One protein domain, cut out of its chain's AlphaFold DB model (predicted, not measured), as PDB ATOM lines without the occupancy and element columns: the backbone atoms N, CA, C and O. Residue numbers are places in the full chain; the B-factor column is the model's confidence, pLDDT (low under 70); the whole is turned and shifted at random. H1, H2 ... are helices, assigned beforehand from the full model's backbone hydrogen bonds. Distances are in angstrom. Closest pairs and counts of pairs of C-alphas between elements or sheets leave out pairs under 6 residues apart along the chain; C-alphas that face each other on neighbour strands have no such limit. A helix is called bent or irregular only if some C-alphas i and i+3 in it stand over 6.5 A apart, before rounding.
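This is residues 123 to 262 of the 272 residues of an uncharacterized protein of Reyranella sp. CPCC 100927 (UniProt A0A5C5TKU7). The model is a flat slab of helices in which H6, H1 and the bent H4 stand in a row, with H2 packing on H4a and on the later part of H1. At the far end of the slab from H6, the bent helix H3 folds into an L of two arms that touches no other helix, while the short H5 packs on the first residues of H1. The printed part has 140 residues with six named helices, in the order H1, H2, H3, H4, H5, H6, and no named strand; the class is all helix. The whole is compact, with a radius of gyration of the C-alphas of 16.7 A, and the C-alphas span 48 by 42 by 17 A.

H1, residues 123 to 144, is the hub, touching four other helices when bent ones are taken whole. With H2, residues 149 to 164, it forms a helical hairpin: residues 134 to 142 of H1 alone touch residues 149 to 156 of H2 alone, the closest C-alphas are those of Ile 138 and Gly 152, 5.3 A apart, and the two run opposite ways at a steep tilt of 45 degrees. H3, residues 177 to 200, was assigned as one helix by its hydrogen bonds but is bent, with C-alphas 185 and 188 8.8 A apart; its arms H3a, residues 177 to 185, and H3b, residues 188 to 200, are about perpendicular at 78 degrees. H3b is close to H2 but not clearly touching, with the closest C-alphas, those of Ser 155 and Met 198, 7.9 A apart, and H3a is apart from H2. H4, residues 205 to 228, was also assigned as one helix by its hydrogen bonds and is bent, with C-alphas 213 and 216 7.0 A apart; its arms H4a, residues 205 to 213, and H4b, residues 216 to 228, stand at a steep tilt of 44 degrees. H4a touches H2, with the C-alphas of Gly 159 and Ala 208 closest at 4.1 A, and the two run the same way at a shallow tilt of 34 degrees, only just short of steep. H4a also touches residues 134 to 141 of H1 alone, closest at the C-alphas of Ala 137 and Pro 207, 5.2 A, opposite ways at a shallow tilt of 11 degrees. H4b touches residues 123 to 131 of H1 alone, closest at the C-alphas of Pro 123 and Gln 221, 5.5 A. H5, residues 234 to 237, touches residues 123 to 125 of H1 alone, closest at the C-alphas of Gly 124 and Ala 236, 4.8 A. H6, residues 240 to 260, touches H1 with 19 pairs of C-alphas within 8 A, those of Asp 125 and Ala 242 closest at 4.8 A, and runs the same way at a shallow tilt of 20 degrees. Every O i to N i+4 pair is within hydrogen-bond range in H1, H2, H3a, H3b, H4a, H4b and H6; H5 is too short for such a pair.

H1 begins at C-alpha 123, (-14.637, -36.668, 42.130), and is 31.0 A long from first to last C-alpha. H2 measures 22.4 A, H3b 18.2 A and H4b 18.5 A. H3a ends at C-alpha 185, (-26.377, -47.224, 8.844). H6 is 30.1 A long and ends at C-alpha 260, (13.232, -39.145, 24.693).

The two C-alphas farthest apart are those of Ala 185 and Pro 240, 47.9 A. The printed part has no cut. The link from H2 to H3, residues 165 to 176, is long; the other links are tight. The mean pLDDT of the printed part is 76.8, and 14 residues are under 70, among them residues 140 to 147.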
ATOM      1  N   PRO A 123     -14.755 -36.727  43.589       79.19
ATOM      2  CA  PRO A 123     -14.637 -36.668  42.130       79.19
ATOM      3  C   PRO A 123     -13.261 -36.203  41.632       79.19
ATOM      4  O   PRO A 123     -12.763 -36.709  40.631       79.19
ATOM      5  N   GLY A 124     -12.609 -35.286  42.359       76.19
ATOM      6  CA  GLY A 124     -11.254 -34.822  42.037       76.19
ATOM      7  C   GLY A 124     -10.182 -35.906  42.192       76.19
ATOM      8  O   GLY A 124      -9.286 -36.008  41.358       76.19
ATOM      9  N   ASP A 125     -10.307 -36.759  43.209       76.88
ATOM     10  CA  ASP A 125      -9.365 -37.854  43.457       76.88
ATOM     11  C   ASP A 125      -9.537 -38.955  42.397       76.88
ATOM     12  O   ASP A 125      -8.554 -39.453  41.846       76.88
ATOM     13  N   ILE A 126     -10.788 -39.268  42.033       75.38
ATOM     14  CA  ILE A 126     -11.118 -40.218  40.959       75.38
ATOM     15  C   ILE A 126     -10.588 -39.716  39.611       75.38
ATOM     16  O   ILE A 126      -9.960 -40.475  38.870       75.38
ATOM     17  N   LEU A 127     -10.778 -38.432  39.299       76.75
ATOM     18  CA  LEU A 127     -10.255 -37.831  38.072       76.75
ATOM     19  C   LEU A 127      -8.722 -37.934  37.998       76.75
ATOM     20  O   LEU A 127      -8.179 -38.346  36.971       76.75
ATOM     21  N   ALA A 128      -8.027 -37.633  39.097       73.81
ATOM     22  CA  ALA A 128      -6.572 -37.737  39.171       73.81
ATOM     23  C   ALA A 128      -6.073 -39.185  38.998       73.81
ATOM     24  O   ALA A 128      -5.068 -39.418  38.321       73.81
ATOM     25  N   LEU A 129      -6.790 -40.176  39.539       74.69
ATOM     26  CA  LEU A 129      -6.485 -41.598  39.332       74.69
ATOM     27  C   LEU A 129      -6.633 -42.007  37.868       74.69
ATOM     28  O   LEU A 129      -5.785 -42.728  37.341       74.69
ATOM     29  N   ILE A 130      -7.683 -41.532  37.192       75.38
ATOM     30  CA  ILE A 130      -7.891 -41.807  35.768       75.38
ATOM     31  C   ILE A 130      -6.747 -41.211  34.940       75.38
ATOM     32  O   ILE A 130      -6.191 -41.893  34.077       75.38
ATOM     33  N   TRP A 131      -6.326 -39.982  35.241       74.25
ATOM     34  CA  TRP A 131      -5.187 -39.354  34.568       74.25
ATOM     35  C   TRP A 131      -3.866 -40.081  34.833       74.25
ATOM     36  O   TRP A 131      -3.048 -40.237  33.920       74.25
ATOM     37  N   LEU A 132      -3.656 -40.588  36.051       73.94
ATOM     38  CA  LEU A 132      -2.491 -41.419  36.352       73.94
ATOM     39  C   LEU A 132      -2.531 -42.712  35.531       73.94
ATOM     40  O   LEU A 132      -1.519 -43.091  34.937       73.94
ATOM     41  N   ARG A 133      -3.701 -43.355  35.429       72.81
ATOM     42  CA  ARG A 133      -3.909 -44.571  34.632       72.81
ATOM     43  C   ARG A 133      -3.556 -44.347  33.162       72.81
ATOM     44  O   ARG A 133      -2.863 -45.165  32.564       72.81
ATOM     45  N   TRP A 134      -3.978 -43.218  32.600       73.25
ATOM     46  CA  TRP A 134      -3.645 -42.795  31.238       73.25
ATOM     47  C   TRP A 134      -2.149 -42.574  31.045       73.25
ATOM     48  O   TRP A 134      -1.549 -43.101  30.111       73.25
ATOM     49  N   THR A 135      -1.526 -41.861  31.979       72.06
ATOM     50  CA  THR A 135      -0.087 -41.583  31.951       72.06
ATOM     51  C   THR A 135       0.731 -42.876  32.013       72.06
ATOM     52  O   THR A 135       1.696 -43.044  31.267       72.06
ATOM     53  N   LEU A 136       0.318 -43.830  32.850       72.69
ATOM     54  CA  LEU A 136       0.940 -45.148  32.942       72.69
ATOM     55  C   LEU A 136       0.703 -45.993  31.684       72.69
ATOM     56  O   LEU A 136       1.626 -46.669  31.236       72.69
ATOM     57  N   ALA A 137      -0.480 -45.926  31.067       70.06
ATOM     58  CA  ALA A 137      -0.747 -46.598  29.797       70.06
ATOM     59  C   ALA A 137       0.150 -46.059  28.665       70.06
ATOM     60  O   ALA A 137       0.714 -46.846  27.904       70.06
ATOM     61  N   ILE A 138       0.361 -44.736  28.596       69.56
ATOM     62  CA  ILE A 138       1.335 -44.123  27.674       69.56
ATOM     63  C   ILE A 138       2.746 -44.610  27.999       69.56
ATOM     64  O   ILE A 138       3.463 -45.023  27.094       69.56
ATOM     65  N   LEU A 139       3.151 -44.591  29.272       72.69
ATOM     66  CA  LEU A 139       4.471 -45.059  29.699       72.69
ATOM     67  C   LEU A 139       4.710 -46.509  29.259       72.69
ATOM     68  O   LEU A 139       5.760 -46.805  28.695       72.69
ATOM     69  N   ILE A 140       3.735 -47.393  29.468       67.94
ATOM     70  CA  ILE A 140       3.768 -48.785  29.009       67.94
ATOM     71  C   ILE A 140       3.904 -48.837  27.489       67.94
ATOM     72  O   ILE A 140       4.820 -49.491  27.000       67.94
ATOM     73  N   GLY A 141       3.064 -48.123  26.736       67.38
ATOM     74  CA  GLY A 141       3.148 -48.095  25.273       67.38
ATOM     75  C   GLY A 141       4.524 -47.637  24.778       67.38
ATOM     76  O   GLY A 141       5.153 -48.300  23.958       67.38
ATOM     77  N   VAL A 142       5.055 -46.554  25.342       67.00
ATOM     78  CA  VAL A 142       6.348 -45.975  24.946       67.00
ATOM     79  C   VAL A 142       7.529 -46.860  25.356       67.00
ATOM     80  O   VAL A 142       8.479 -47.017  24.592       67.00
ATOM     81  N   VAL A 143       7.507 -47.436  26.562       65.12
ATOM     82  CA  VAL A 143       8.640 -48.201  27.109       65.12
ATOM     83  C   VAL A 143       8.624 -49.659  26.656       65.12
ATOM     84  O   VAL A 143       9.685 -50.193  26.338       65.12
ATOM     85  N   LEU A 144       7.458 -50.310  26.642       62.41
ATOM     86  CA  LEU A 144       7.338 -51.740  26.346       62.41
ATOM     87  C   LEU A 144       7.191 -52.019  24.852       62.41
ATOM     88  O   LEU A 144       7.813 -52.965  24.373       62.41
ATOM     89  N   ALA A 145       6.434 -51.206  24.110       63.03
ATOM     90  CA  ALA A 145       6.310 -51.397  22.663       63.03
ATOM     91  C   ALA A 145       7.432 -50.713  21.868       63.03
ATOM     92  O   ALA A 145       7.632 -51.017  20.696       63.03
ATOM     93  N   GLY A 146       8.207 -49.826  22.509       63.69
ATOM     94  CA  GLY A 146       9.283 -49.076  21.855       63.69
ATOM     95  C   GLY A 146       8.778 -48.003  20.887       63.69
ATOM     96  O   GLY A 146       9.564 -47.444  20.118       63.69
ATOM     97  N   ASP A 147       7.479 -47.706  20.926       66.12
ATOM     98  CA  ASP A 147       6.838 -46.765  20.020       66.12
ATOM     99  C   ASP A 147       7.175 -45.301  20.355       66.12
ATOM    100  O   ASP A 147       7.729 -44.944  21.401       66.12
ATOM    101  N   GLY A 148       6.847 -44.418  19.408       75.12
ATOM    102  CA  GLY A 148       6.792 -42.968  19.584       75.12
ATOM    103  C   GLY A 148       6.130 -42.531  20.892       75.12
ATOM    104  O   GLY A 148       5.044 -43.015  21.179       75.12
ATOM    105  N   LEU A 149       6.666 -41.527  21.609       77.38
ATOM    106  CA  LEU A 149       5.838 -40.770  22.571       77.38
ATOM    107  C   LEU A 149       4.616 -40.184  21.850       77.38
ATOM    108  O   LEU A 149       3.493 -40.316  22.318       77.38
ATOM    109  N   LEU A 150       4.848 -39.621  20.659       73.31
ATOM    110  CA  LEU A 150       3.801 -39.149  19.755       73.31
ATOM    111  C   LEU A 150       2.820 -40.259  19.374       73.31
ATOM    112  O   LEU A 150       1.621 -40.027  19.377       73.31
ATOM    113  N   THR A 151       3.312 -41.468  19.102       78.12
ATOM    114  CA  THR A 151       2.466 -42.622  18.780       78.12
ATOM    115  C   THR A 151       1.602 -43.027  19.972       78.12
ATOM    116  O   THR A 151       0.404 -43.202  19.808       78.12
ATOM    117  N   GLY A 152       2.169 -43.099  21.181       81.00
ATOM    118  CA  GLY A 152       1.409 -43.393  22.400       81.00
ATOM    119  C   GLY A 152       0.351 -42.330  22.718       81.00
ATOM    120  O   GLY A 152      -0.770 -42.675  23.087       81.00
ATOM    121  N   LEU A 153       0.675 -41.048  22.518       77.44
ATOM    122  CA  LEU A 153      -0.279 -39.944  22.658       77.44
ATOM    123  C   LEU A 153      -1.382 -39.999  21.593       77.44
ATOM    124  O   LEU A 153      -2.552 -39.863  21.931       77.44
ATOM    125  N   ALA A 154      -1.032 -40.250  20.329       77.50
ATOM    126  CA  ALA A 154      -1.997 -40.400  19.241       77.50
ATOM    127  C   ALA A 154      -2.941 -41.585  19.489       77.50
ATOM    128  O   ALA A 154      -4.151 -41.444  19.337       77.50
ATOM    129  N   SER A 155      -2.407 -42.719  19.954       82.94
ATOM    130  CA  SER A 155      -3.204 -43.867  20.385       82.94
ATOM    131  C   SER A 155      -4.205 -43.499  21.466       82.94
ATOM    132  O   SER A 155      -5.379 -43.842  21.357       82.94
ATOM    133  N   MET A 156      -3.749 -42.790  22.499       84.19
ATOM    134  CA  MET A 156      -4.621 -42.333  23.572       84.19
ATOM    135  C   MET A 156      -5.709 -41.388  23.069       84.19
ATOM    136  O   MET A 156      -6.864 -41.561  23.431       84.19
ATOM    137  N   LEU A 157      -5.372 -40.422  22.212       79.69
ATOM    138  CA  LEU A 157      -6.355 -39.497  21.649       79.69
ATOM    139  C   LEU A 157      -7.419 -40.232  20.831       79.69
ATOM    140  O   LEU A 157      -8.604 -39.988  21.029       79.69
ATOM    141  N   ILE A 158      -7.008 -41.164  19.968       81.88
ATOM    142  CA  ILE A 158      -7.933 -41.975  19.166       81.88
ATOM    143  C   ILE A 158      -8.841 -42.800  20.075       81.88
ATOM    144  O   ILE A 158     -10.057 -42.766  19.912       81.88
ATOM    145  N   GLY A 159      -8.273 -43.479  21.074       82.06
ATOM    146  CA  GLY A 159      -9.060 -44.214  22.059       82.06
ATOM    147  C   GLY A 159     -10.061 -43.317  22.783       82.06
ATOM    148  O   GLY A 159     -11.237 -43.654  22.851       82.06
ATOM    149  N   CYS A 160      -9.635 -42.141  23.251       81.94
ATOM    150  CA  CYS A 160     -10.521 -41.188  23.913       81.94
ATOM    151  C   CYS A 160     -11.679 -40.747  23.015       81.94
ATOM    152  O   CYS A 160     -12.818 -40.737  23.468       81.94
ATOM    153  N   LEU A 161     -11.401 -40.397  21.756       80.12
ATOM    154  CA  LEU A 161     -12.428 -39.975  20.801       80.12
ATOM    155  C   LEU A 161     -13.459 -41.080  20.562       80.12
ATOM    156  O   LEU A 161     -14.657 -40.815  20.612       80.12
ATOM    157  N   LEU A 162     -12.994 -42.316  20.367       79.94
ATOM    158  CA  LEU A 162     -13.868 -43.476  20.198       79.94
ATOM    159  C   LEU A 162     -14.701 -43.742  21.456       79.94
ATOM    160  O   LEU A 162     -15.891 -44.014  21.351       79.94
ATOM    161  N   GLY A 163     -14.103 -43.615  22.644       80.38
ATOM    162  CA  GLY A 163     -14.809 -43.826  23.907       80.38
ATOM    163  C   GLY A 163     -15.900 -42.782  24.124       80.38
ATOM    164  O   GLY A 163     -17.025 -43.113  24.481       80.38
ATOM    165  N   LEU A 164     -15.598 -41.511  23.849       80.50
ATOM    166  CA  LEU A 164     -16.556 -40.412  23.994       80.50
ATOM    167  C   LEU A 164     -17.716 -40.472  22.993       80.50
ATOM    168  O   LEU A 164     -18.760 -39.885  23.274       80.50
ATOM    169  N   ALA A 165     -17.549 -41.164  21.863       78.44
ATOM    170  CA  ALA A 165     -18.598 -41.342  20.867       78.44
ATOM    171  C   ALA A 165     -19.662 -42.387  21.250       78.44
ATOM    172  O   ALA A 165     -20.697 -42.450  20.589       78.44
ATOM    173  N   GLY A 166     -19.421 -43.181  22.296       78.25
ATOM    174  CA  GLY A 166     -20.332 -44.227  22.754       78.25
ATOM    175  C   GLY A 166     -21.507 -43.733  23.604       78.25
ATOM    176  O   GLY A 166     -21.926 -42.572  23.570       78.25
ATOM    177  N   GLU A 167     -22.048 -44.658  24.389       77.25
ATOM    178  CA  GLU A 167     -23.121 -44.398  25.342       77.25
ATOM    179  C   GLU A 167     -22.582 -43.826  26.656       77.25
ATOM    180  O   GLU A 167     -21.439 -44.047  27.068       77.25
ATOM    181  N   ASP A 168     -23.419 -43.049  27.328       75.75
ATOM    182  CA  ASP A 168     -23.159 -42.600  28.675       75.75
ATOM    183  C   ASP A 168     -23.251 -43.763  29.666       75.75
ATOM    184  O   ASP A 168     -24.245 -44.480  29.720       75.75
ATOM    185  N   VAL A 169     -22.211 -43.915  30.485       69.88
ATOM    186  CA  VAL A 169     -22.030 -45.084  31.356       69.88
ATOM    187  C   VAL A 169     -23.138 -45.220  32.407       69.88
ATOM    188  O   VAL A 169     -23.425 -46.335  32.831       69.88
ATOM    189  N   ASN A 170     -23.773 -44.122  32.834       74.06
ATOM    190  CA  ASN A 170     -24.805 -44.181  33.876       74.06
ATOM    191  C   ASN A 170     -26.219 -44.210  33.306       74.06
ATOM    192  O   ASN A 170     -27.096 -44.844  33.884       74.06
ATOM    193  N   SER A 171     -26.460 -43.476  32.220       80.06
ATOM    194  CA  SER A 171     -27.804 -43.342  31.645       80.06
ATOM    195  C   SER A 171     -28.080 -44.299  30.487       80.06
ATOM    196  O   SER A 171     -29.238 -44.454  30.110       80.06
ATOM    197  N   GLY A 172     -27.044 -44.899  29.891       81.12
ATOM    198  CA  GLY A 172     -27.150 -45.644  28.632       81.12
ATOM    199  C   GLY A 172     -27.500 -44.755  27.432       81.12
ATOM    200  O   GLY A 172     -27.718 -45.249  26.331       81.12
ATOM    201  N   ALA A 173     -27.585 -43.433  27.616       82.06
ATOM    202  CA  ALA A 173     -27.944 -42.521  26.543       82.06
ATOM    203  C   ALA A 173     -26.771 -42.356  25.574       82.06
ATOM    204  O   ALA A 173     -25.641 -42.084  25.980       82.06
ATOM    205  N   VAL A 174     -27.044 -42.451  24.278       80.94
ATOM    206  CA  VAL A 174     -26.051 -42.179  23.237       80.94
ATOM    207  C   VAL A 174     -25.564 -40.728  23.344       80.94
ATOM    208  O   VAL A 174     -26.356 -39.792  23.231       80.94
ATOM    209  N   ARG A 175     -24.250 -40.521  23.514       77.94
ATOM    210  CA  ARG A 175     -23.668 -39.173  23.677       77.94
ATOM    211  C   ARG A 175     -23.660 -38.368  22.384       77.94
ATOM    212  O   ARG A 175     -23.836 -37.152  22.411       77.94
ATOM    213  N   LEU A 176     -23.458 -39.043  21.256       83.94
ATOM    214  CA  LEU A 176     -23.431 -38.444  19.923       83.94
ATOM    215  C   LEU A 176     -24.494 -39.117  19.041       83.94
ATOM    216  O   LEU A 176     -24.156 -39.965  18.216       83.94
ATOM    217  N   PRO A 177     -25.783 -38.755  19.185       83.06
ATOM    218  CA  PRO A 177     -26.887 -39.429  18.488       83.06
ATOM    219  C   PRO A 177     -26.746 -39.386  16.961       83.06
ATOM    220  O   PRO A 177     -27.116 -40.326  16.267       83.06
ATOM    221  N   GLN A 178     -26.129 -38.325  16.438       84.62
ATOM    222  CA  GLN A 178     -25.811 -38.179  15.015       84.62
ATOM    223  C   GLN A 178     -24.801 -39.235  14.536       84.62
ATOM    224  O   GLN A 178     -24.903 -39.723  13.415       84.62
ATOM    225  N   ILE A 179     -23.838 -39.599  15.390       76.50
ATOM    226  CA  ILE A 179     -22.852 -40.644  15.095       76.50
ATOM    227  C   ILE A 179     -23.479 -42.023  15.257       76.50
ATOM    228  O   ILE A 179     -23.187 -42.894  14.449       76.50
ATOM    229  N   ALA A 180     -24.369 -42.227  16.231       76.50
ATOM    230  CA  ALA A 180     -25.070 -43.503  16.365       76.50
ATOM    231  C   ALA A 180     -25.930 -43.827  15.143       76.50
ATOM    232  O   ALA A 180     -25.839 -44.939  14.642       76.50
ATOM    233  N   ALA A 181     -26.664 -42.855  14.593       82.69
ATOM    234  CA  ALA A 181     -27.394 -43.056  13.339       82.69
ATOM    235  C   ALA A 181     -26.452 -43.440  12.176       82.69
ATOM    236  O   ALA A 181     -26.788 -44.273  11.336       82.69
ATOM    237  N   LEU A 182     -25.244 -42.866  12.147       78.50
ATOM    238  CA  LEU A 182     -24.215 -43.201  11.161       78.50
ATOM    239  C   LEU A 182     -23.630 -44.611  11.384       78.50
ATOM    240  O   LEU A 182     -23.396 -45.332  10.419       78.50
ATOM    241  N   LEU A 183     -23.397 -45.005  12.640       73.94
ATOM    242  CA  LEU A 183     -22.935 -46.340  13.040       73.94
ATOM    243  C   LEU A 183     -23.998 -47.410  12.781       73.94
ATOM    244  O   LEU A 183     -23.659 -48.517  12.385       73.94
ATOM    245  N   GLU A 184     -25.276 -47.093  12.939       81.69
ATOM    246  CA  GLU A 184     -26.366 -48.007  12.608       81.69
ATOM    247  C   GLU A 184     -26.455 -48.222  11.090       81.69
ATOM    248  O   GLU A 184     -26.538 -49.355  10.620       81.69
ATOM    249  N   ALA A 185     -26.338 -47.147  10.304       87.56
ATOM    250  CA  ALA A 185     -26.377 -47.224   8.844       87.56
ATOM    251  C   ALA A 185     -25.107 -47.844   8.225       87.56
ATOM    252  O   ALA A 185     -25.173 -48.503   7.184       87.56
ATOM    253  N   HIS A 186     -23.936 -47.599   8.823       86.56
ATOM    254  CA  HIS A 186     -22.628 -47.856   8.208       86.56
ATOM    255  C   HIS A 186     -21.583 -48.449   9.168       86.56
ATOM    256  O   HIS A 186     -20.383 -48.344   8.903       86.56
ATOM    257  N   GLY A 187     -22.003 -49.089  10.261       74.56
ATOM    258  CA  GLY A 187     -21.124 -49.538  11.349       74.56
ATOM    259  C   GLY A 187     -19.918 -50.342  10.880       74.56
ATOM    260  O   GLY A 187     -18.788 -49.994  11.204       74.56
ATOM    261  N   PHE A 188     -20.133 -51.318   9.997       63.72
ATOM    262  CA  PHE A 188     -19.053 -52.138   9.438       63.72
ATOM    263  C   PHE A 188     -18.005 -51.322   8.657       63.72
ATOM    264  O   PHE A 188     -16.803 -51.560   8.771       63.72
ATOM    265  N   ILE A 189     -18.441 -50.327   7.876       72.50
ATOM    266  CA  ILE A 189     -17.535 -49.459   7.106       72.50
ATOM    267  C   ILE A 189     -16.734 -48.567   8.059       72.50
ATOM    268  O   ILE A 189     -15.534 -48.371   7.861       72.50
ATOM    269  N   ILE A 190     -17.383 -48.050   9.105       72.06
ATOM    270  CA  ILE A 190     -16.751 -47.193  10.111       72.06
ATOM    271  C   ILE A 190     -15.728 -47.987  10.931       72.06
ATOM    272  O   ILE A 190     -14.617 -47.502  11.134       72.06
ATOM    273  N   GLU A 191     -16.040 -49.219  11.335       70.69
ATOM    274  CA  GLU A 191     -15.096 -50.108  12.023       70.69
ATOM    275  C   GLU A 191     -13.850 -50.378  11.175       70.69
ATOM    276  O   GLU A 191     -12.725 -50.201  11.651       70.69
ATOM    277  N   ILE A 192     -14.025 -50.724   9.892       69.69
ATOM    278  CA  ILE A 192     -12.899 -50.907   8.966       69.69
ATOM    279  C   ILE A 192     -12.096 -49.612   8.833       69.69
ATOM    280  O   ILE A 192     -10.866 -49.653   8.887       69.69
ATOM    281  N   ALA A 193     -12.756 -48.461   8.688       71.88
ATOM    282  CA  ALA A 193     -12.080 -47.173   8.578       71.88
ATOM    283  C   ALA A 193     -11.246 -46.861   9.830       71.88
ATOM    284  O   ALA A 193     -10.094 -46.443   9.706       71.88
ATOM    285  N   VAL A 194     -11.774 -47.128  11.028       74.06
ATOM    286  CA  VAL A 194     -11.046 -46.966  12.295       74.06
ATOM    287  C   VAL A 194      -9.836 -47.894  12.347       74.06
ATOM    288  O   VAL A 194      -8.737 -47.433  12.653       74.06
ATOM    289  N   VAL A 195      -9.988 -49.173  11.987       72.88
ATOM    290  CA  VAL A 195      -8.870 -50.130  11.946       72.88
ATOM    291  C   VAL A 195      -7.804 -49.689  10.941       72.88
ATOM    292  O   VAL A 195      -6.614 -49.699  11.262       72.88
ATOM    293  N   VAL A 196      -8.203 -49.238   9.750       71.62
ATOM    294  CA  VAL A 196      -7.283 -48.713   8.732       71.62
ATOM    295  C   VAL A 196      -6.542 -47.484   9.255       71.62
ATOM    296  O   VAL A 196      -5.319 -47.430   9.146       71.62
ATOM    297  N   VAL A 197      -7.233 -46.531   9.887       75.19
ATOM    298  CA  VAL A 197      -6.599 -45.359  10.512       75.19
ATOM    299  C   VAL A 197      -5.625 -45.787  11.609       75.19
ATOM    300  O   VAL A 197      -4.500 -45.291  11.647       75.19
ATOM    301  N   MET A 198      -5.994 -46.750  12.457       74.94
ATOM    302  CA  MET A 198      -5.101 -47.277  13.489       74.94
ATOM    303  C   MET A 198      -3.830 -47.886  12.883       74.94
ATOM    304  O   MET A 198      -2.730 -47.602  13.357       74.94
ATOM    305  N   ILE A 199      -3.950 -48.661  11.802       73.06
ATOM    306  CA  ILE A 199      -2.801 -49.248  11.098       73.06
ATOM    307  C   ILE A 199      -1.929 -48.153  10.467       73.06
ATOM    308  O   ILE A 199      -0.712 -48.143  10.666       73.06
ATOM    309  N   LEU A 200      -2.535 -47.208   9.740       71.69
ATOM    310  CA  LEU A 200      -1.827 -46.135   9.034       71.69
ATOM    311  C   LEU A 200      -1.096 -45.192   9.995       71.69
ATOM    312  O   LEU A 200       0.057 -44.831   9.758       71.69
ATOM    313  N   CYS A 201      -1.725 -44.848  11.118       73.00
ATOM    314  CA  CYS A 201      -1.132 -44.012  12.159       73.00
ATOM    315  C   CYS A 201      -0.175 -44.785  13.083       73.00
ATOM    316  O   CYS A 201       0.389 -44.191  14.006       73.00
ATOM    317  N   ARG A 202       0.033 -46.090  12.841       81.62
ATOM    318  CA  ARG A 202       0.828 -46.993  13.693       81.62
ATOM    319  C   ARG A 202       0.388 -46.943  15.155       81.62
ATOM    320  O   ARG A 202       1.212 -46.962  16.063       81.62
ATOM    321  N   VAL A 203      -0.916 -46.840  15.374       78.88
ATOM    322  CA  VAL A 203      -1.530 -46.747  16.692       78.88
ATOM    323  C   VAL A 203      -1.228 -48.013  17.466       78.88
ATOM    324  O   VAL A 203      -1.592 -49.118  17.070       78.88
ATOM    325  N   ASN A 204      -0.596 -47.842  18.618       79.06
ATOM    326  CA  ASN A 204      -0.511 -48.903  19.595       79.06
ATOM    327  C   ASN A 204      -1.919 -49.174  20.165       79.06
ATOM    328  O   ASN A 204      -2.530 -48.240  20.701       79.06
ATOM    329  N   PRO A 205      -2.441 -50.410  20.062       74.25
ATOM    330  CA  PRO A 205      -3.803 -50.727  20.480       74.25
ATOM    331  C   PRO A 205      -3.988 -50.644  21.997       74.25
ATOM    332  O   PRO A 205      -5.098 -50.416  22.461       74.25
ATOM    333  N   LEU A 206      -2.920 -50.785  22.786       76.38
ATOM    334  CA  LEU A 206      -3.033 -50.875  24.238       76.38
ATOM    335  C   LEU A 206      -3.333 -49.513  24.898       76.38
ATOM    336  O   LEU A 206      -4.345 -49.420  25.593       76.38
ATOM    337  N   PRO A 207      -2.571 -48.424  24.652       79.00
ATOM    338  CA  PRO A 207      -2.964 -47.090  25.111       79.00
ATOM    339  C   PRO A 207      -4.322 -46.647  24.554       79.00
ATOM    340  O   PRO A 207      -5.079 -45.990  25.264       79.00
ATOM    341  N   ALA A 208      -4.645 -47.038  23.314       78.00
ATOM    342  CA  ALA A 208      -5.937 -46.741  22.703       78.00
ATOM    343  C   ALA A 208      -7.092 -47.429  23.447       78.00
ATOM    344  O   ALA A 208      -8.057 -46.765  23.807       78.00
ATOM    345  N   ALA A 209      -6.975 -48.719  23.767       75.25
ATOM    346  CA  ALA A 209      -7.994 -49.450  24.520       75.25
ATOM    347  C   ALA A 209      -8.188 -48.889  25.939       75.25
ATOM    348  O   ALA A 209      -9.318 -48.713  26.392       75.25
ATOM    349  N   PHE A 210      -7.100 -48.543  26.639       78.94
ATOM    350  CA  PHE A 210      -7.204 -47.897  27.951       78.94
ATOM    351  C   PHE A 210      -7.943 -46.561  27.862       78.94
ATOM    352  O   PHE A 210      -8.855 -46.301  28.649       78.94
ATOM    353  N   ALA A 211      -7.567 -45.723  26.901       78.94
ATOM    354  CA  ALA A 211      -8.217 -44.445  26.673       78.94
ATOM    355  C   ALA A 211      -9.702 -44.612  26.318       78.94
ATOM    356  O   ALA A 211     -10.535 -43.967  26.944       78.94
ATOM    357  N   TYR A 212     -10.033 -45.546  25.423       80.75
ATOM    358  CA  TYR A 212     -11.404 -45.893  25.041       80.75
ATOM    359  C   TYR A 212     -12.287 -46.199  26.249       80.75
ATOM    360  O   TYR A 212     -13.318 -45.561  26.440       80.75
ATOM    361  N   ILE A 213     -11.833 -47.095  27.127       76.69
ATOM    362  CA  ILE A 213     -12.621 -47.521  28.290       76.69
ATOM    363  C   ILE A 213     -12.738 -46.404  29.336       76.69
ATOM    364  O   ILE A 213     -13.773 -46.263  29.979       76.69
ATOM    365  N   SER A 214     -11.682 -45.611  29.558       79.00
ATOM    366  CA  SER A 214     -11.715 -44.598  30.633       79.00
ATOM    367  C   SER A 214     -12.197 -43.218  30.216       79.00
ATOM    368  O   SER A 214     -12.522 -42.436  31.103       79.00
ATOM    369  N   ALA A 215     -12.212 -42.872  28.930       80.69
ATOM    370  CA  ALA A 215     -12.589 -41.531  28.483       80.69
ATOM    371  C   ALA A 215     -14.007 -41.118  28.886       80.69
ATOM    372  O   ALA A 215     -14.150 -39.999  29.390       80.69
ATOM    373  N   PRO A 216     -15.033 -41.986  28.785       78.06
ATOM    374  CA  PRO A 216     -16.373 -41.641  29.243       78.06
ATOM    375  C   PRO A 216     -16.417 -41.286  30.728       78.06
ATOM    376  O   PRO A 216     -17.012 -40.273  31.101       78.06
ATOM    377  N   ILE A 217     -15.718 -42.087  31.539       81.06
ATOM    378  CA  ILE A 217     -15.617 -41.937  32.993       81.06
ATOM    379  C   ILE A 217     -14.845 -40.656  33.330       81.06
ATOM    380  O   ILE A 217     -15.279 -39.871  34.165       81.06
ATOM    381  N   ALA A 218     -13.725 -40.399  32.649       80.50
ATOM    382  CA  ALA A 218     -12.914 -39.201  32.850       80.50
ATOM    383  C   ALA A 218     -13.716 -37.923  32.588       80.50
ATOM    384  O   ALA A 218     -13.677 -36.998  33.396       80.50
ATOM    385  N   ALA A 219     -14.449 -37.882  31.472       79.62
ATOM    386  CA  ALA A 219     -15.281 -36.741  31.110       79.62
ATOM    387  C   ALA A 219     -16.377 -36.496  32.150       79.62
ATOM    388  O   ALA A 219     -16.621 -35.357  32.540       79.62
ATOM    389  N   GLU A 220     -16.999 -37.558  32.649       81.81
ATOM    390  CA  GLU A 220     -18.035 -37.433  33.660       81.81
ATOM    391  C   GLU A 220     -17.484 -36.931  35.002       81.81
ATOM    392  O   GLU A 220     -18.029 -35.996  35.586       81.81
ATOM    393  N   GLN A 221     -16.373 -37.498  35.480       83.12
ATOM    394  CA  GLN A 221     -15.738 -37.037  36.716       83.12
ATOM    395  C   GLN A 221     -15.238 -35.598  36.581       83.12
ATOM    396  O   GLN A 221     -15.379 -34.814  37.515       83.12
ATOM    397  N   PHE A 222     -14.734 -35.217  35.406       82.38
ATOM    398  CA  PHE A 222     -14.390 -33.833  35.094       82.38
ATOM    399  C   PHE A 222     -15.610 -32.910  35.196       82.38
ATOM    400  O   PHE A 222     -15.535 -31.880  35.861       82.38
ATOM    401  N   LEU A 223     -16.748 -33.284  34.604       84.94
ATOM    402  CA  LEU A 223     -17.985 -32.504  34.707       84.94
ATOM    403  C   LEU A 223     -18.466 -32.399  36.158       84.94
ATOM    404  O   LEU A 223     -18.799 -31.304  36.604       84.94
ATOM    405  N   ARG A 224     -18.444 -33.497  36.922       85.25
ATOM    406  CA  ARG A 224     -18.790 -33.504  38.355       85.25
ATOM    407  C   ARG A 224     -17.880 -32.577  39.156       85.25
ATOM    408  O   ARG A 224     -18.368 -31.812  39.985       85.25
ATOM    409  N   VAL A 225     -16.576 -32.611  38.888       84.56
ATOM    410  CA  VAL A 225     -15.602 -31.688  39.479       84.56
ATOM    411  C   VAL A 225     -15.974 -30.245  39.151       84.56
ATOM    412  O   VAL A 225     -16.120 -29.454  40.075       84.56
ATOM    413  N   MET A 226     -16.195 -29.927  37.874       86.50
ATOM    414  CA  MET A 226     -16.536 -28.576  37.420       86.50
ATOM    415  C   MET A 226     -17.857 -28.072  38.008       86.50
ATOM    416  O   MET A 226     -17.963 -26.902  38.363       86.50
ATOM    417  N   LEU A 227     -18.859 -28.936  38.155       89.69
ATOM    418  CA  LEU A 227     -20.130 -28.579  38.785       89.69
ATOM    419  C   LEU A 227     -19.941 -28.254  40.272       89.69
ATOM    420  O   LEU A 227     -20.397 -27.209  40.737       89.69
ATOM    421  N   LEU A 228     -19.231 -29.111  41.012       87.44
ATOM    422  CA  LEU A 228     -18.989 -28.923  42.447       87.44
ATOM    423  C   LEU A 228     -18.115 -27.705  42.743       87.44
ATOM    424  O   LEU A 228     -18.311 -27.025  43.749       87.44
ATOM    425  N   SER A 229     -17.164 -27.413  41.864       86.12
ATOM    426  CA  SER A 229     -16.237 -26.301  42.018       86.12
ATOM    427  C   SER A 229     -16.712 -25.000  41.373       86.12
ATOM    428  O   SER A 229     -15.950 -24.033  41.322       86.12
ATOM    429  N   ARG A 230     -17.953 -24.958  40.863       91.06
ATOM    430  CA  ARG A 230     -18.519 -23.803  40.140       91.06
ATOM    431  C   ARG A 230     -17.638 -23.348  38.969       91.06
ATOM    432  O   ARG A 230     -17.494 -22.158  38.708       91.06
ATOM    433  N   GLY A 231     -17.028 -24.307  38.281       88.50
ATOM    434  CA  GLY A 231     -16.157 -24.096  37.131       88.50
ATOM    435  C   GLY A 231     -14.676 -23.901  37.463       88.50
ATOM    436  O   GLY A 231     -13.882 -23.696  36.549       88.50
ATOM    437  N   ALA A 232     -14.267 -23.978  38.733       86.62
ATOM    438  CA  ALA A 232     -12.865 -23.844  39.119       86.62
ATOM    439  C   ALA A 232     -12.158 -25.211  39.195       86.62
ATOM    440  O   ALA A 232     -12.511 -26.068  39.993       86.62
ATOM    441  N   MET A 233     -11.108 -25.442  38.414       80.12
ATOM    442  CA  MET A 233     -10.334 -26.694  38.510       80.12
ATOM    443  C   MET A 233      -9.487 -26.770  39.793       80.12
ATOM    444  O   MET A 233      -9.294 -27.845  40.360       80.12
ATOM    445  N   LEU A 234      -9.017 -25.615  40.274       83.12
ATOM    446  CA  LEU A 234      -8.034 -25.507  41.355       83.12
ATOM    447  C   LEU A 234      -8.447 -26.216  42.664       83.12
ATOM    448  O   LEU A 234      -7.657 -27.020  43.154       83.12
ATOM    449  N   PRO A 235      -9.683 -26.049  43.186       81.62
ATOM    450  CA  PRO A 235     -10.089 -26.673  44.450       81.62
ATOM    451  C   PRO A 235     -10.091 -28.207  44.414       81.62
ATOM    452  O   PRO A 235      -9.938 -28.865  45.440       81.62
ATOM    453  N   ALA A 236     -10.262 -28.806  43.232       74.31
ATOM    454  CA  ALA A 236     -10.177 -30.255  43.079       74.31
ATOM    455  C   ALA A 236      -8.728 -30.760  43.108       74.31
ATOM    456  O   ALA A 236      -8.489 -31.887  43.538       74.31
ATOM    457  N   MET A 237      -7.771 -29.923  42.695       75.50
ATOM    458  CA  MET A 237      -6.338 -30.233  42.687       75.50
ATOM    459  C   MET A 237      -5.665 -29.988  44.045       75.50
ATOM    460  O   MET A 237      -4.601 -30.543  44.301       75.50
ATOM    461  N   GLU A 238      -6.286 -29.202  44.928       84.06
ATOM    462  CA  GLU A 238      -5.801 -28.943  46.295       84.06
ATOM    463  C   GLU A 238      -5.953 -30.152  47.232       84.06
ATOM    464  O   GLU A 238      -5.351 -30.193  48.307       84.06
ATOM    465  N   ARG A 239      -6.723 -31.172  46.833       79.69
ATOM    466  CA  ARG A 239      -6.843 -32.407  47.613       79.69
ATOM    467  C   ARG A 239      -5.495 -33.129  47.674       79.69
ATOM    468  O   ARG A 239      -4.866 -33.323  46.635       79.69
ATOM    469  N   PRO A 240      -5.058 -33.611  48.851       75.38
ATOM    470  CA  PRO A 240      -3.728 -34.200  49.007       75.38
ATOM    471  C   PRO A 240      -3.526 -35.444  48.125       75.38
ATOM    472  O   PRO A 240      -2.437 -35.660  47.594       75.38
ATOM    473  N   ILE A 241      -4.578 -36.241  47.908       73.75
ATOM    474  CA  ILE A 241      -4.523 -37.414  47.025       73.75
ATOM    475  C   ILE A 241      -4.386 -36.962  45.566       73.75
ATOM    476  O   ILE A 241      -3.435 -37.359  44.898       73.75
ATOM    477  N   ALA A 242      -5.266 -36.081  45.085       72.44
ATOM    478  CA  ALA A 242      -5.165 -35.531  43.734       72.44
ATOM    479  C   ALA A 242      -3.795 -34.880  43.459       72.44
ATOM    480  O   ALA A 242      -3.192 -35.140  42.419       72.44
ATOM    481  N   LEU A 243      -3.259 -34.112  44.413       77.31
ATOM    482  CA  LEU A 243      -1.955 -33.459  44.304       77.31
ATOM    483  C   LEU A 243      -0.805 -34.467  44.191       77.31
ATOM    484  O   LEU A 243       0.066 -34.310  43.336       77.31
ATOM    485  N   THR A 244      -0.795 -35.516  45.021       73.25
ATOM    486  CA  THR A 244       0.254 -36.553  44.963       73.25
ATOM    487  C   THR A 244       0.207 -37.342  43.654       73.25
ATOM    488  O   THR A 244       1.254 -37.617  43.065       73.25
ATOM    489  N   LEU A 245      -0.992 -37.644  43.150       71.88
ATOM    490  CA  LEU A 245      -1.184 -38.297  41.855       71.88
ATOM    491  C   LEU A 245      -0.742 -37.392  40.699       71.88
ATOM    492  O   LEU A 245      -0.039 -37.849  39.798       71.88
ATOM    493  N   LEU A 246      -1.084 -36.103  40.740       73.12
ATOM    494  CA  LEU A 246      -0.659 -35.132  39.736       73.12
ATOM    495  C   LEU A 246       0.863 -34.948  39.738       73.12
ATOM    496  O   LEU A 246       1.487 -34.937  38.679       73.12
ATOM    497  N   ALA A 247       1.475 -34.869  40.921       73.50
ATOM    498  CA  ALA A 247       2.923 -34.820  41.062       73.50
ATOM    499  C   ALA A 247       3.576 -36.072  40.456       73.50
ATOM    500  O   ALA A 247       4.542 -35.956  39.702       73.50
ATOM    501  N   ALA A 248       3.014 -37.261  40.701       70.50
ATOM    502  CA  ALA A 248       3.483 -38.497  40.080       70.50
ATOM    503  C   ALA A 248       3.373 -38.451  38.545       70.50
ATOM    504  O   ALA A 248       4.326 -38.819  37.857       70.50
ATOM    505  N   ILE A 249       2.261 -37.945  37.998       73.81
ATOM    506  CA  ILE A 249       2.077 -37.749  36.549       73.81
ATOM    507  C   ILE A 249       3.159 -36.828  35.984       73.81
ATOM    508  O   ILE A 249       3.795 -37.180  34.990       73.81
ATOM    509  N   VAL A 250       3.408 -35.681  36.623       76.75
ATOM    510  CA  VAL A 250       4.426 -34.712  36.189       76.75
ATOM    511  C   VAL A 250       5.819 -35.336  36.211       76.75
ATOM    512  O   VAL A 250       6.564 -35.191  35.243       76.75
ATOM    513  N   VAL A 251       6.163 -36.085  37.261       75.94
ATOM    514  CA  VAL A 251       7.450 -36.790  37.361       75.94
ATOM    515  C   VAL A 251       7.594 -37.836  36.253       75.94
ATOM    516  O   VAL A 251       8.634 -37.890  35.595       75.94
ATOM    517  N   ILE A 252       6.557 -38.638  35.993       74.12
ATOM    518  CA  ILE A 252       6.570 -39.651  34.927       74.12
ATOM    519  C   ILE A 252       6.686 -38.986  33.552       74.12
ATOM    520  O   ILE A 252       7.484 -39.426  32.723       74.12
ATOM    521  N   ALA A 253       5.933 -37.914  33.304       73.81
ATOM    522  CA  ALA A 253       5.976 -37.166  32.052       73.81
ATOM    523  C   ALA A 253       7.350 -36.518  31.829       73.81
ATOM    524  O   ALA A 253       7.919 -36.641  30.745       73.81
ATOM    525  N   ALA A 254       7.930 -35.900  32.861       79.50
ATOM    526  CA  ALA A 254       9.278 -35.348  32.811       79.50
ATOM    527  C   ALA A 254      10.321 -36.441  32.544       79.50
ATOM    528  O   ALA A 254      11.191 -36.263  31.694       79.50
ATOM    529  N   ALA A 255      10.202 -37.605  33.191       76.06
ATOM    530  CA  ALA A 255      11.075 -38.749  32.945       76.06
ATOM    531  C   ALA A 255      10.938 -39.284  31.508       76.06
ATOM    532  O   ALA A 255      11.943 -39.619  30.877       76.06
ATOM    533  N   LEU A 256       9.717 -39.332  30.965       73.25
ATOM    534  CA  LEU A 256       9.441 -39.710  29.577       73.25
ATOM    535  C   LEU A 256      10.068 -38.728  28.586       73.25
ATOM    536  O   LEU A 256      10.746 -39.159  27.650       73.25
ATOM    537  N   LEU A 257       9.875 -37.426  28.805       78.50
ATOM    538  CA  LEU A 257      10.446 -36.365  27.978       78.50
ATOM    539  C   LEU A 257      11.971 -36.389  28.036       78.50
ATOM    540  O   LEU A 257      12.614 -36.416  26.991       78.50
ATOM    541  N   TRP A 258      12.546 -36.468  29.238       76.62
ATOM    542  CA  TRP A 258      13.987 -36.578  29.453       76.62
ATOM    543  C   TRP A 258      14.575 -37.803  28.754       76.62
ATOM    544  O   TRP A 258      15.594 -37.708  28.069       76.62
ATOM    545  N   TYR A 259      13.915 -38.958  28.883       69.12
ATOM    546  CA  TYR A 259      14.342 -40.192  28.231       69.12
ATOM    547  C   TYR A 259      14.356 -40.074  26.702       69.12
ATOM    548  O   TYR A 259      15.250 -40.611  26.049       69.12
ATOM    549  N   ARG A 260      13.374 -39.372  26.135       70.06
ATOM    550  CA  ARG A 260      13.232 -39.145  24.693       70.06
ATOM    551  C   ARG A 260      14.042 -37.971  24.165       70.06
ATOM    552  O   ARG A 260      14.070 -37.776  22.949       70.06
ATOM    553  N   TRP A 261      14.665 -37.181  25.033       73.81
ATOM    554  CA  TRP A 261      15.212 -35.912  24.601       73.81
ATOM    555  C   TRP A 261      16.454 -36.092  23.700       73.81
ATOM    556  O   TRP A 261      17.356 -36.878  24.015       73.81
ATOM    557  N   PRO A 262      16.539 -35.357  22.574       64.75
ATOM    558  CA  PRO A 262      17.522 -35.561  21.504       64.75
ATOM    559  C   PRO A 262      19.016 -35.428  21.849       64.75
ATOM    560  O   PRO A 262      19.844 -35.722  20.986       64.75
TER     561      PRO A 262